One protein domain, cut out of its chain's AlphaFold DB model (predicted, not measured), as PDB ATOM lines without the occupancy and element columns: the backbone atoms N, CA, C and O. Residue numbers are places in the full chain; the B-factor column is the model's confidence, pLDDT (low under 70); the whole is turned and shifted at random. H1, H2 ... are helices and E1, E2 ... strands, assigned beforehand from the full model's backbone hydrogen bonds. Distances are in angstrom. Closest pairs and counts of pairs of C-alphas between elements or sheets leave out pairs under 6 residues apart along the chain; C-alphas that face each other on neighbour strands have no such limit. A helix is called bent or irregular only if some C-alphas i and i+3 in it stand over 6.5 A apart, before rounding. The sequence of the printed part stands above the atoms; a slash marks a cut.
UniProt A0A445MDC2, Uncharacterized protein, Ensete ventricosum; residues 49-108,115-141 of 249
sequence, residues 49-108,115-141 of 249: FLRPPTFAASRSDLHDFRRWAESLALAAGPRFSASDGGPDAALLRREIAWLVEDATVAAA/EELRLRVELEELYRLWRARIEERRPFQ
ATOM      1  N   PHE A  49     181.774 193.441 152.223       89.00
ATOM      2  CA  PHE A  49     183.035 194.182 152.311       89.00
ATOM      3  C   PHE A  49     182.945 195.689 152.007       89.00
ATOM      4  O   PHE A  49     183.783 196.476 152.451       89.00
ATOM      5  N   LEU A  50     181.919 196.120 151.265       90.56
ATOM      6  CA  LEU A  50     181.671 197.524 150.928       90.56
ATOM      7  C   LEU A  50     180.723 198.242 151.890       90.56
ATOM      8  O   LEU A  50     180.570 199.461 151.804       90.56
ATOM      9  N   ARG A  51     180.057 197.518 152.790       92.88
ATOM     10  CA  ARG A  51     179.113 198.129 153.729       92.88
ATOM     11  C   ARG A  51     179.867 198.907 154.813       92.88
ATOM     12  O   ARG A  51     180.931 198.467 155.261       92.88
ATOM     13  N   PRO A  52     179.337 200.054 155.269       92.38
ATOM     14  CA  PRO A  52     179.943 200.796 156.365       92.38
ATOM     15  C   PRO A  52     179.826 200.005 157.686       92.38
ATOM     16  O   PRO A  52     178.795 199.373 157.925       92.38
ATOM     17  N   PRO A  53     180.848 200.030 158.563       93.12
ATOM     18  CA  PRO A  53     180.848 199.283 159.821       93.12
ATOM     19  C   PRO A  53     180.036 200.018 160.904       93.12
ATOM     20  O   PRO A  53     180.582 200.649 161.811       93.12
ATOM     21  N   THR A  54     178.710 200.009 160.768       93.88
ATOM     22  CA  THR A  54     177.791 200.824 161.582       93.88
ATOM     23  C   THR A  54     177.245 200.125 162.818       93.88
ATOM     24  O   THR A  54     176.773 200.809 163.725       93.88
ATOM     25  N   PHE A  55     177.303 198.797 162.881       93.62
ATOM     26  CA  PHE A  55     176.720 198.016 163.973       93.62
ATOM     27  C   PHE A  55     177.776 197.707 165.034       93.62
ATOM     28  O   PHE A  55     178.962 197.645 164.721       93.62
ATOM     29  N   ALA A  56     177.367 197.548 166.288       92.19
ATOM     30  CA  ALA A  56     178.254 197.168 167.385       92.19
ATOM     31  C   ALA A  56     178.008 195.706 167.771       92.19
ATOM     32  O   ALA A  56     176.869 195.236 167.722       92.19
ATOM     33  N   ALA A  57     179.068 194.998 168.147       91.69
ATOM     34  CA  ALA A  57     178.994 193.656 168.711       91.69
ATOM     35  C   ALA A  57     180.152 193.418 169.681       91.69
ATOM     36  O   ALA A  57     181.232 193.999 169.545       91.69
ATOM     37  N   SER A  58     179.951 192.529 170.648       91.62
ATOM     38  CA  SER A  58     181.022 192.082 171.530       91.62
ATOM     39  C   SER A  58     181.823 190.939 170.900       91.62
ATOM     40  O   SER A  58     181.353 190.196 170.034       91.62
ATOM     41  N   ARG A  59     183.045 190.722 171.396       89.69
ATOM     42  CA  ARG A  59     183.829 189.519 171.067       89.69
ATOM     43  C   ARG A  59     183.093 188.221 171.442       89.69
ATOM     44  O   ARG A  59     183.272 187.218 170.751       89.69
ATOM     45  N   SER A  60     182.274 188.237 172.500       91.94
ATOM     46  CA  SER A  60     181.466 187.073 172.896       91.94
ATOM     47  C   SER A  60     180.424 186.742 171.833       91.94
ATOM     48  O   SER A  60     180.314 185.585 171.443       91.94
ATOM     49  N   ASP A  61     179.743 187.753 171.290       94.12
ATOM     50  CA  ASP A  61     178.707 187.562 170.268       94.12
ATOM     51  C   ASP A  61     179.259 186.876 169.013       94.12
ATOM     52  O   ASP A  61     178.654 185.948 168.475       94.12
ATOM     53  N   LEU A  62     180.446 187.291 168.557       93.31
ATOM     54  CA  LEU A  62     181.100 186.661 167.406       93.31
ATOM     55  C   LEU A  62     181.610 185.254 167.710       93.31
ATOM     56  O   LEU A  62     181.602 184.393 166.829       93.31
ATOM     57  N   HIS A  63     182.065 185.009 168.938       94.19
ATOM     58  CA  HIS A  63     182.452 183.670 169.364       94.19
ATOM     59  C   HIS A  63     181.235 182.731 169.399       94.19
ATOM     60  O   HIS A  63     181.319 181.589 168.945       94.19
ATOM     61  N   ASP A  64     180.089 183.220 169.868       96.94
ATOM     62  CA  ASP A  64     178.828 182.480 169.877       96.94
ATOM     63  C   ASP A  64     178.333 182.199 168.459       96.94
ATOM     64  O   ASP A  64     178.015 181.048 168.145       96.94
ATOM     65  N   PHE A  65     178.396 183.198 167.574       97.31
ATOM     66  CA  PHE A  65     178.116 183.014 166.152       97.31
ATOM     67  C   PHE A  65     179.013 181.937 165.529       97.31
ATOM     68  O   PHE A  65     178.500 181.028 164.883       97.31
ATOM     69  N   ARG A  66     180.337 181.988 165.742       96.56
ATOM     70  CA  ARG A  66     181.278 180.997 165.186       96.56
ATOM     71  C   ARG A  66     180.954 179.580 165.651       96.56
ATOM     72  O   ARG A  66     180.837 178.685 164.818       96.56
ATOM     73  N   ARG A  67     180.738 179.382 166.958       97.12
ATOM     74  CA  ARG A  67     180.370 178.069 167.517       97.12
ATOM     75  C   ARG A  67     179.067 177.542 166.922       97.12
ATOM     76  O   ARG A  67     178.974 176.367 166.568       97.12
ATOM     77  N   TRP A  68     178.060 178.404 166.807       97.81
ATOM     78  CA  TRP A  68     176.790 178.045 166.188       97.81
ATOM     79  C   TRP A  68     176.959 177.697 164.699       97.81
ATOM     80  O   TRP A  68     176.441 176.677 164.246       97.81
ATOM     81  N   ALA A  69     177.728 178.493 163.953       96.94
ATOM     82  CA  ALA A  69     177.960 178.317 162.524       96.94
ATOM     83  C   ALA A  69     178.684 176.997 162.217       96.94
ATOM     84  O   ALA A  69     178.294 176.275 161.293       96.94
ATOM     85  N   GLU A  70     179.691 176.648 163.021       94.62
ATOM     86  CA  GLU A  70     180.411 175.374 162.937       94.62
ATOM     87  C   GLU A  70     179.503 174.184 163.257       94.62
ATOM     88  O   GLU A  70     179.516 173.185 162.535       94.62
ATOM     89  N   SER A  71     178.671 174.297 164.297       94.88
ATOM     90  CA  SER A  71     177.686 173.269 164.652       94.88
ATOM     91  C   SER A  71     176.693 173.017 163.511       94.88
ATOM     92  O   SER A  71     176.452 171.867 163.133       94.88
ATOM     93  N   LEU A  72     176.178 174.087 162.891       94.06
ATOM     94  CA  LEU A  72     175.271 173.991 161.747       94.06
ATOM     95  C   LEU A  72     175.943 173.325 160.534       94.06
ATOM     96  O   LEU A  72     175.350 172.453 159.897       94.06
ATOM     97  N   ALA A  73     177.193 173.692 160.238       90.69
ATOM     98  CA  ALA A  73     177.972 173.100 159.152       90.69
ATOM     99  C   ALA A  73     178.210 171.593 159.363       90.69
ATOM    100  O   ALA A  73     178.030 170.800 158.437       90.69
ATOM    101  N   LEU A  74     178.554 171.182 160.589       87.75
ATOM    102  CA  LEU A  74     178.737 169.772 160.948       87.75
ATOM    103  C   LEU A  74     177.436 168.973 160.804       87.75
ATOM    104  O   LEU A  74     177.449 167.879 160.241       87.75
ATOM    105  N   ALA A  75     176.311 169.533 161.255       87.44
ATOM    106  CA  ALA A  75     175.001 168.896 161.130       87.44
ATOM    107  C   ALA A  75     174.558 168.722 159.664       87.44
ATOM    108  O   ALA A  75     173.847 167.771 159.336       87.44
ATOM    109  N   ALA A  76     174.984 169.618 158.770       81.94
ATOM    110  CA  ALA A  76     174.659 169.561 157.349       81.94
ATOM    111  C   ALA A  76     175.577 168.636 156.526       81.94
ATOM    112  O   ALA A  76     175.180 168.225 155.435       81.94
ATOM    113  N   GLY A  77     176.760 168.269 157.035       71.50
ATOM    114  CA  GLY A  77     177.774 167.465 156.331       71.50
ATOM    115  C   GLY A  77     177.234 166.246 155.558       71.50
ATOM    116  O   GLY A  77     177.492 166.143 154.356       71.50
ATOM    117  N   PRO A  78     176.405 165.371 156.165       67.75
ATOM    118  CA  PRO A  78     175.838 164.209 155.473       67.75
ATOM    119  C   PRO A  78     174.979 164.557 154.245       67.75
ATOM    120  O   PRO A  78     174.890 163.762 153.311       67.75
ATOM    121  N   ARG A  79     174.357 165.746 154.215       69.56
ATOM    122  CA  ARG A  79     173.521 166.203 153.092       69.56
ATOM    123  C   ARG A  79     174.350 166.661 151.894       69.56
ATOM    124  O   ARG A  79     173.900 166.503 150.765       69.56
ATOM    125  N   PHE A  80     175.543 167.212 152.123       66.19
ATOM    126  CA  PHE A  80     176.451 167.626 151.050       66.19
ATOM    127  C   PHE A  80     177.091 166.428 150.348       66.19
ATOM    128  O   PHE A  80     177.170 166.395 149.120       66.19
ATOM    129  N   SER A  81     177.500 165.418 151.117       62.66
ATOM    130  CA  SER A  81     178.115 164.207 150.565       62.66
ATOM    131  C   SER A  81     177.132 163.352 149.761       62.66
ATOM    132  O   SER A  81     177.540 162.712 148.800       62.66
ATOM    133  N   ALA A  82     175.846 163.353 150.124       61.94
ATOM    134  CA  ALA A  82     174.821 162.568 149.439       61.94
ATOM    135  C   ALA A  82     174.347 163.171 148.100       61.94
ATOM    136  O   ALA A  82     173.739 162.454 147.310       61.94
ATOM    137  N   SER A  83     174.589 164.465 147.845       67.00
ATOM    138  CA  SER A  83     174.134 165.142 146.622       67.00
ATOM    139  C   SER A  83     175.167 165.116 145.496       67.00
ATOM    140  O   SER A  83     174.909 164.589 144.421       67.00
ATOM    141  N   ASP A  84     176.321 165.731 145.733       68.88
ATOM    142  CA  ASP A  84     177.276 166.143 144.693       68.88
ATOM    143  C   ASP A  84     178.718 166.217 145.217       68.88
ATOM    144  O   ASP A  84     179.597 166.735 144.534       68.88
ATOM    145  N   GLY A  85     178.976 165.720 146.433       67.88
ATOM    146  CA  GLY A  85     180.279 165.886 147.079       67.88
ATOM    147  C   GLY A  85     180.559 167.343 147.446       67.88
ATOM    148  O   GLY A  85     181.662 167.825 147.210       67.88
ATOM    149  N   GLY A  86     179.547 168.039 147.986       69.31
ATOM    150  CA  GLY A  86     179.618 169.447 148.384       69.31
ATOM    151  C   GLY A  86     180.762 169.790 149.361       69.31
ATOM    152  O   GLY A  86     181.544 168.924 149.744       69.31
ATOM    153  N   PRO A  87     180.878 171.067 149.774       80.56
ATOM    154  CA  PRO A  87     182.040 171.584 150.498       80.56
ATOM    155  C   PRO A  87     182.398 170.722 151.714       80.56
ATOM    156  O   PRO A  87     181.539 170.407 152.539       80.56
ATOM    157  N   ASP A  88     183.679 170.369 151.838       84.50
ATOM    158  CA  ASP A  88     184.154 169.661 153.019       84.50
ATOM    159  C   ASP A  88     184.165 170.574 154.261       84.50
ATOM    160  O   ASP A  88     184.021 171.802 154.199       84.50
ATOM    161  N   ALA A  89     184.351 169.968 155.433       85.12
ATOM    162  CA  ALA A  89     184.348 170.704 156.692       85.12
ATOM    163  C   ALA A  89     185.499 171.725 156.804       85.12
ATOM    164  O   ALA A  89     185.388 172.681 157.573       85.12
ATOM    165  N   ALA A  90     186.610 171.534 156.084       87.81
ATOM    166  CA  ALA A  90     187.730 172.469 156.101       87.81
ATOM    167  C   ALA A  90     187.403 173.734 155.296       87.81
ATOM    168  O   ALA A  90     187.660 174.841 155.776       87.81
ATOM    169  N   LEU A  91     186.773 173.579 154.131       89.62
ATOM    170  CA  LEU A  91     186.268 174.683 153.323       89.62
ATOM    171  C   LEU A  91     185.216 175.490 154.090       89.62
ATOM    172  O   LEU A  91     185.350 176.707 154.178       89.62
ATOM    173  N   LEU A  92     184.234 174.836 154.719       92.12
ATOM    174  CA  LEU A  92     183.200 175.541 155.491       92.12
ATOM    175  C   LEU A  92     183.787 176.331 156.669       92.12
ATOM    176  O   LEU A  92     183.395 177.472 156.892       92.12
ATOM    177  N   ARG A  93     184.771 175.785 157.397       92.44
ATOM    178  CA  ARG A  93     185.466 176.540 158.460       92.44
ATOM    179  C   ARG A  93     186.190 177.772 157.921       92.44
ATOM    180  O   ARG A  93     186.176 178.817 158.569       92.44
ATOM    181  N   ARG A  94     186.803 177.667 156.740       92.81
ATOM    182  CA  ARG A  94     187.450 178.807 156.077       92.81
ATOM    183  C   ARG A  94     186.430 179.866 155.659       92.81
ATOM    184  O   ARG A  94     186.663 181.041 155.903       92.81
ATOM    185  N   GLU A  95     185.289 179.456 155.110       95.50
ATOM    186  CA  GLU A  95     184.187 180.364 154.768       95.50
ATOM    187  C   GLU A  95     183.627 181.088 156.009       95.50
ATOM    188  O   GLU A  95     183.393 182.291 155.948       95.50
ATOM    189  N   ILE A  96     183.479 180.410 157.159       96.12
ATOM    190  CA  ILE A  96     183.087 181.060 158.429       96.12
ATOM    191  C   ILE A  96     184.125 182.106 158.839       96.12
ATOM    192  O   ILE A  96     183.764 183.217 159.231       96.12
ATOM    193  N   ALA A  97     185.415 181.756 158.772       94.38
ATOM    194  CA  ALA A  97     186.493 182.671 159.127       94.38
ATOM    195  C   ALA A  97     186.457 183.932 158.254       94.38
ATOM    196  O   ALA A  97     186.464 185.035 158.801       94.38
ATOM    197  N   TRP A  98     186.316 183.764 156.936       93.25
ATOM    198  CA  TRP A  98     186.184 184.862 155.979       93.25
ATOM    199  C   TRP A  98     184.927 185.693 156.192       93.25
ATOM    200  O   TRP A  98     185.004 186.914 156.178       93.25
ATOM    201  N   LEU A  99     183.777 185.066 156.447       95.38
ATOM    202  CA  LEU A  99     182.536 185.790 156.711       95.38
ATOM    203  C   LEU A  99     182.669 186.692 157.945       95.38
ATOM    204  O   LEU A  99     182.196 187.824 157.931       95.38
ATOM    205  N   VAL A 100     183.317 186.205 159.008       94.06
ATOM    206  CA  VAL A 100     183.563 187.012 160.209       94.06
ATOM    207  C   VAL A 100     184.581 188.113 159.934       94.06
ATOM    208  O   VAL A 100     184.358 189.243 160.350       94.06
ATOM    209  N   GLU A 101     185.678 187.805 159.244       90.75
ATOM    210  CA  GLU A 101     186.688 188.798 158.868       90.75
ATOM    211  C   GLU A 101     186.061 189.934 158.055       90.75
ATOM    212  O   GLU A 101     186.164 191.089 158.452       90.75
ATOM    213  N   ASP A 102     185.305 189.607 157.009       89.81
ATOM    214  CA  ASP A 102     184.675 190.595 156.136       89.81
ATOM    215  C   ASP A 102     183.578 191.401 156.847       89.81
ATOM    216  O   ASP A 102     183.441 192.612 156.658       89.81
ATOM    217  N   ALA A 103     182.821 190.751 157.737       93.00
ATOM    218  CA  ALA A 103     181.802 191.414 158.540       93.00
ATOM    219  C   ALA A 103     182.386 192.363 159.594       93.00
ATOM    220  O   ALA A 103     181.656 193.243 160.050       93.00
ATOM    221  N   THR A 104     183.646 192.199 160.005       92.12
ATOM    222  CA  THR A 104     184.228 192.909 161.154       92.12
ATOM    223  C   THR A 104     185.247 193.959 160.740       92.12
ATOM    224  O   THR A 104     186.044 193.789 159.827       92.12
ATOM    225  N   VAL A 105     185.253 195.073 161.465       86.88
ATOM    226  CA  VAL A 105     186.335 196.052 161.432       86.88
ATOM    227  C   VAL A 105     186.789 196.255 162.868       86.88
ATOM    228  O   VAL A 105     185.970 196.517 163.753       86.88
ATOM    229  N   ALA A 106     188.094 196.116 163.108       72.44
ATOM    230  CA  ALA A 106     188.669 196.419 164.409       72.44
ATOM    231  C   ALA A 106     188.383 197.889 164.738       72.44
ATOM    232  O   ALA A 106     188.779 198.789 163.992       72.44
ATOM    233  N   ALA A 107     187.667 198.140 165.833       64.00
ATOM    234  CA  ALA A 107     187.532 199.495 166.335       64.00
ATOM    235  C   ALA A 107     188.910 199.944 166.833       64.00
ATOM    236  O   ALA A 107     189.538 199.250 167.635       64.00
ATOM    237  N   ALA A 108     189.396 201.088 166.353       57.56
ATOM    238  CA  ALA A 108     190.564 201.727 166.940       57.56
ATOM    239  C   ALA A 108     190.201 202.123 168.379       57.56
ATOM    240  O   ALA A 108     189.509 203.114 168.595       57.56
ATOM    241  N   GLU A 115     187.015 195.245 173.853       66.44
ATOM    242  CA  GLU A 115     187.051 195.379 172.391       66.44
ATOM    243  C   GLU A 115     185.619 195.297 171.854       66.44
ATOM    244  O   GLU A 115     185.114 194.222 171.523       66.44
ATOM    245  N   GLU A 116     184.944 196.441 171.834       79.00
ATOM    246  CA  GLU A 116     183.722 196.623 171.069       79.00
ATOM    247  C   GLU A 116     184.090 196.572 169.583       79.00
ATOM    248  O   GLU A 116     184.929 197.332 169.097       79.00
ATOM    249  N   LEU A 117     183.513 195.612 168.865       88.50
ATOM    250  CA  LEU A 117     183.777 195.395 167.451       88.50
ATOM    251  C   LEU A 117     182.722 196.116 166.628       88.50
ATOM    252  O   LEU A 117     181.541 196.148 166.985       88.50
ATOM    253  N   ARG A 118     183.145 196.673 165.493       93.56
ATOM    254  CA  ARG A 118     182.230 197.294 164.540       93.56
ATOM    255  C   ARG A 118     181.927 196.305 163.428       93.56
ATOM    256  O   ARG A 118     182.843 195.811 162.773       93.56
ATOM    257  N   LEU A 119     180.647 196.015 163.220       94.56
ATOM    258  CA  LEU A 119     180.182 195.132 162.159       94.56
ATOM    259  C   LEU A 119     179.628 195.926 160.975       94.56
ATOM    260  O   LEU A 119     178.936 196.933 161.142       94.56
ATOM    261  N   ARG A 120     179.892 195.423 159.769       94.75
ATOM    262  CA  ARG A 120     179.334 195.877 158.481       94.75
ATOM    263  C   ARG A 120     177.898 195.409 158.235       94.75
ATOM    264  O   ARG A 120     177.260 195.777 157.250       94.75
ATOM    265  N   VAL A 121     177.406 194.554 159.122       94.81
ATOM    266  CA  VAL A 121     176.117 193.881 159.045       94.81
ATOM    267  C   VAL A 121     175.594 193.641 160.458       94.81
ATOM    268  O   VAL A 121     176.382 193.488 161.390       94.81
ATOM    269  N   GLU A 122     174.276 193.629 160.637       95.44
ATOM    270  CA  GLU A 122     173.683 193.256 161.922       95.44
ATOM    271  C   GLU A 122     174.062 191.820 162.290       95.44
ATOM    272  O   GLU A 122     174.117 190.943 161.425       95.44
ATOM    273  N   LEU A 123     174.255 191.559 163.586       95.44
ATOM    274  CA  LEU A 123     174.590 190.222 164.072       95.44
ATOM    275  C   LEU A 123     173.567 189.178 163.592       95.44
ATOM    276  O   LEU A 123     173.958 188.147 163.059       95.44
ATOM    277  N   GLU A 124     172.265 189.471 163.680       96.44
ATOM    278  CA  GLU A 124     171.203 188.566 163.207       96.44
ATOM    279  C   GLU A 124     171.270 188.307 161.693       96.44
ATOM    280  O   GLU A 124     170.960 187.217 161.212       96.44
ATOM    281  N   GLU A 125     171.690 189.292 160.898       95.62
ATOM    282  CA  GLU A 125     171.891 189.075 159.467       95.62
ATOM    283  C   GLU A 125     173.085 188.154 159.196       95.62
ATOM    284  O   GLU A 125     172.997 187.344 158.279       95.62
ATOM    285  N   LEU A 126     174.124 188.151 160.035       95.94
ATOM    286  CA  LEU A 126     175.220 187.179 159.948       95.94
ATOM    287  C   LEU A 126     174.712 185.729 160.093       95.94
ATOM    288  O   LEU A 126     175.059 184.859 159.289       95.94
ATOM    289  N   TYR A 127     173.813 185.483 161.056       97.81
ATOM    290  CA  TYR A 127     173.138 184.187 161.219       97.81
ATOM    291  C   TYR A 127     172.280 183.823 160.000       97.81
ATOM    292  O   TYR A 127     172.239 182.658 159.598       97.81
ATOM    293  N   ARG A 128     171.586 184.795 159.396       97.00
ATOM    294  CA  ARG A 128     170.782 184.563 158.182       97.00
ATOM    295  C   ARG A 128     171.648 184.244 156.964       97.00
ATOM    296  O   ARG A 128     171.328 183.313 156.232       97.00
ATOM    297  N   LEU A 129     172.751 184.965 156.773       96.06
ATOM    298  CA  LEU A 129     173.703 184.736 155.684       96.06
ATOM    299  C   LEU A 129     174.302 183.326 155.760       96.06
ATOM    300  O   LEU A 129     174.335 182.613 154.756       96.06
ATOM    301  N   TRP A 130     174.706 182.885 156.955       97.06
ATOM    302  CA  TRP A 130     175.251 181.538 157.131       97.06
ATOM    303  C   TRP A 130     174.192 180.436 156.972       97.06
ATOM    304  O   TRP A 130     174.465 179.403 156.361       97.06
ATOM    305  N   ARG A 131     172.956 180.664 157.438       96.12
ATOM    306  CA  ARG A 131     171.833 179.750 157.157       96.12
ATOM    307  C   ARG A 131     171.599 179.595 155.659       96.12
ATOM    308  O   ARG A 131     171.565 178.470 155.178       96.12
ATOM    309  N   ALA A 132     171.555 180.693 154.908       94.81
ATOM    310  CA  ALA A 132     171.404 180.648 153.455       94.81
ATOM    311  C   ALA A 132     172.555 179.877 152.769       94.81
ATOM    312  O   ALA A 132     172.335 179.100 151.838       94.81
ATOM    313  N   ARG A 133     173.792 180.012 153.266       93.81
ATOM    314  CA  ARG A 133     174.936 179.230 152.770       93.81
ATOM    315  C   ARG A 133     174.760 177.719 152.966       93.81
ATOM    316  O   ARG A 133     175.104 176.943 152.068       93.81
ATOM    317  N   ILE A 134     174.277 177.300 154.135       93.81
ATOM    318  CA  ILE A 134     174.236 175.887 154.535       93.81
ATOM    319  C   ILE A 134     172.926 175.200 154.137       93.81
ATOM    320  O   ILE A 134     172.950 174.118 153.556       93.81
ATOM    321  N   GLU A 135     171.788 175.815 154.441       92.00
ATOM    322  CA  GLU A 135     170.455 175.225 154.284       92.00
ATOM    323  C   GLU A 135     169.940 175.366 152.849       92.00
ATOM    324  O   GLU A 135     169.419 174.404 152.286       92.00
ATOM    325  N   GLU A 136     170.148 176.529 152.227       91.25
ATOM    326  CA  GLU A 136     169.751 176.797 150.834       91.25
ATOM    327  C   GLU A 136     170.865 176.457 149.832       91.25
ATOM    328  O   GLU A 136     170.669 176.542 148.621       91.25
ATOM    329  N   ARG A 137     172.049 176.071 150.329       90.38
ATOM    330  CA  ARG A 137     173.240 175.743 149.527       90.38
ATOM    331  C   ARG A 137     173.657 176.858 148.561       90.38
ATOM    332  O   ARG A 137     174.234 176.583 147.506       90.38
ATOM    333  N   ARG A 138     173.385 178.116 148.910       92.69
ATOM    334  CA  ARG A 138     173.770 179.261 148.077       92.69
ATOM    335  C   ARG A 138     175.299 179.376 148.017       92.69
ATOM    336  O   ARG A 138     175.940 179.232 149.059       92.69
ATOM    337  N   PRO A 139     175.901 179.636 146.839       93.31
ATOM    338  CA  PRO A 139     177.340 179.859 146.729       93.31
ATOM    339  C   PRO A 139     177.818 180.936 147.703       93.31
ATOM    340  O   PRO A 139     177.214 182.007 147.779       93.31
ATOM    341  N   PHE A 140     178.906 180.664 148.426       94.94
ATOM    342  CA  PHE A 140     179.435 181.574 149.443       94.94
ATOM    343  C   PHE A 140     179.708 182.974 148.886       94.94
ATOM    344  O   PHE A 140     179.362 183.973 149.507       94.94
ATOM    345  N   GLN A 141     180.214 183.053 147.662       95.56
ATOM    346  CA  GLN A 141     180.486 184.300 146.958       95.56
ATOM    347  C   GLN A 141     179.251 185.185 146.786       95.56
ATOM    348  O   GLN A 141     179.341 186.401 146.912       95.56
TER     349      GLN A 141
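Overview. This is residues 49 to 108 and 115 to 141 of the 249 residues of an uncharacterized protein of Ensete ventricosum (UniProt A0A445MDC2). This is an elongated three-helix bundle: the long H1 has H2 and H3 packed along it, their centres in a triangle, with the short strand pair E1 and E2 at one end. At the other end H1 kinks near residue 76. The 87 printed residues hold two named strands and three named helices in the order E1 H1 H2 E2 H3, and the class is mostly helix. The sheet, E1 - E2, is antiparallel; the whole is compact, with a radius of gyration of the C-alphas of 13.5 A and spans of 45 by 24 by 19 A.

Along the chain. Find C-alpha 55 at (176.720, 198.016, 163.973), where E1, residues 55 to 57, begins. From C-alpha 59 at (183.829, 189.519, 171.067), H1 runs through residues 59 to 83 over 35.9 A; it is irregular, with C-alphas 75 and 78 at 7.4 A. H2, residues 89 to 103, covers 20.9 A. Past the cut come E2, residues 117 to 119, and H3, residues 123 to 134, 17.2 A long and ending at (174.236, 175.887, 154.535).

Arrangement. Look along the up and down bundle, each helix running against the one before. H1 and H2, a helical hairpin, touch, closest at C-alphas 73 and 92, 6.8 A, opposite ways at 37 degrees, only just a steep tilt. H1 and H3 touch, closest at C-alphas 73 and 134, 6.6 A, the same way at a shallow tilt of 14 degrees. H2 and H3 are close but not clearly touching, closest at C-alphas 103 and 126, 8.0 A. Between E1 and E2, N 119 and O 55 are within hydrogen-bond range at 2.8 A. Every O i to N i+4 pair is within range in H2 and H3, and 18 of 21 in H1.

Size, cuts and confidence. The farthest C-alphas, 82 and 108, are 45.7 A apart. Residues 109 to 114 are not printed; C-alphas 108 and 115 across the cut are 9.1 A apart. The links printed whole are tight. Residues 78 to 86, 107 to 108 and 115 have pLDDT under 70.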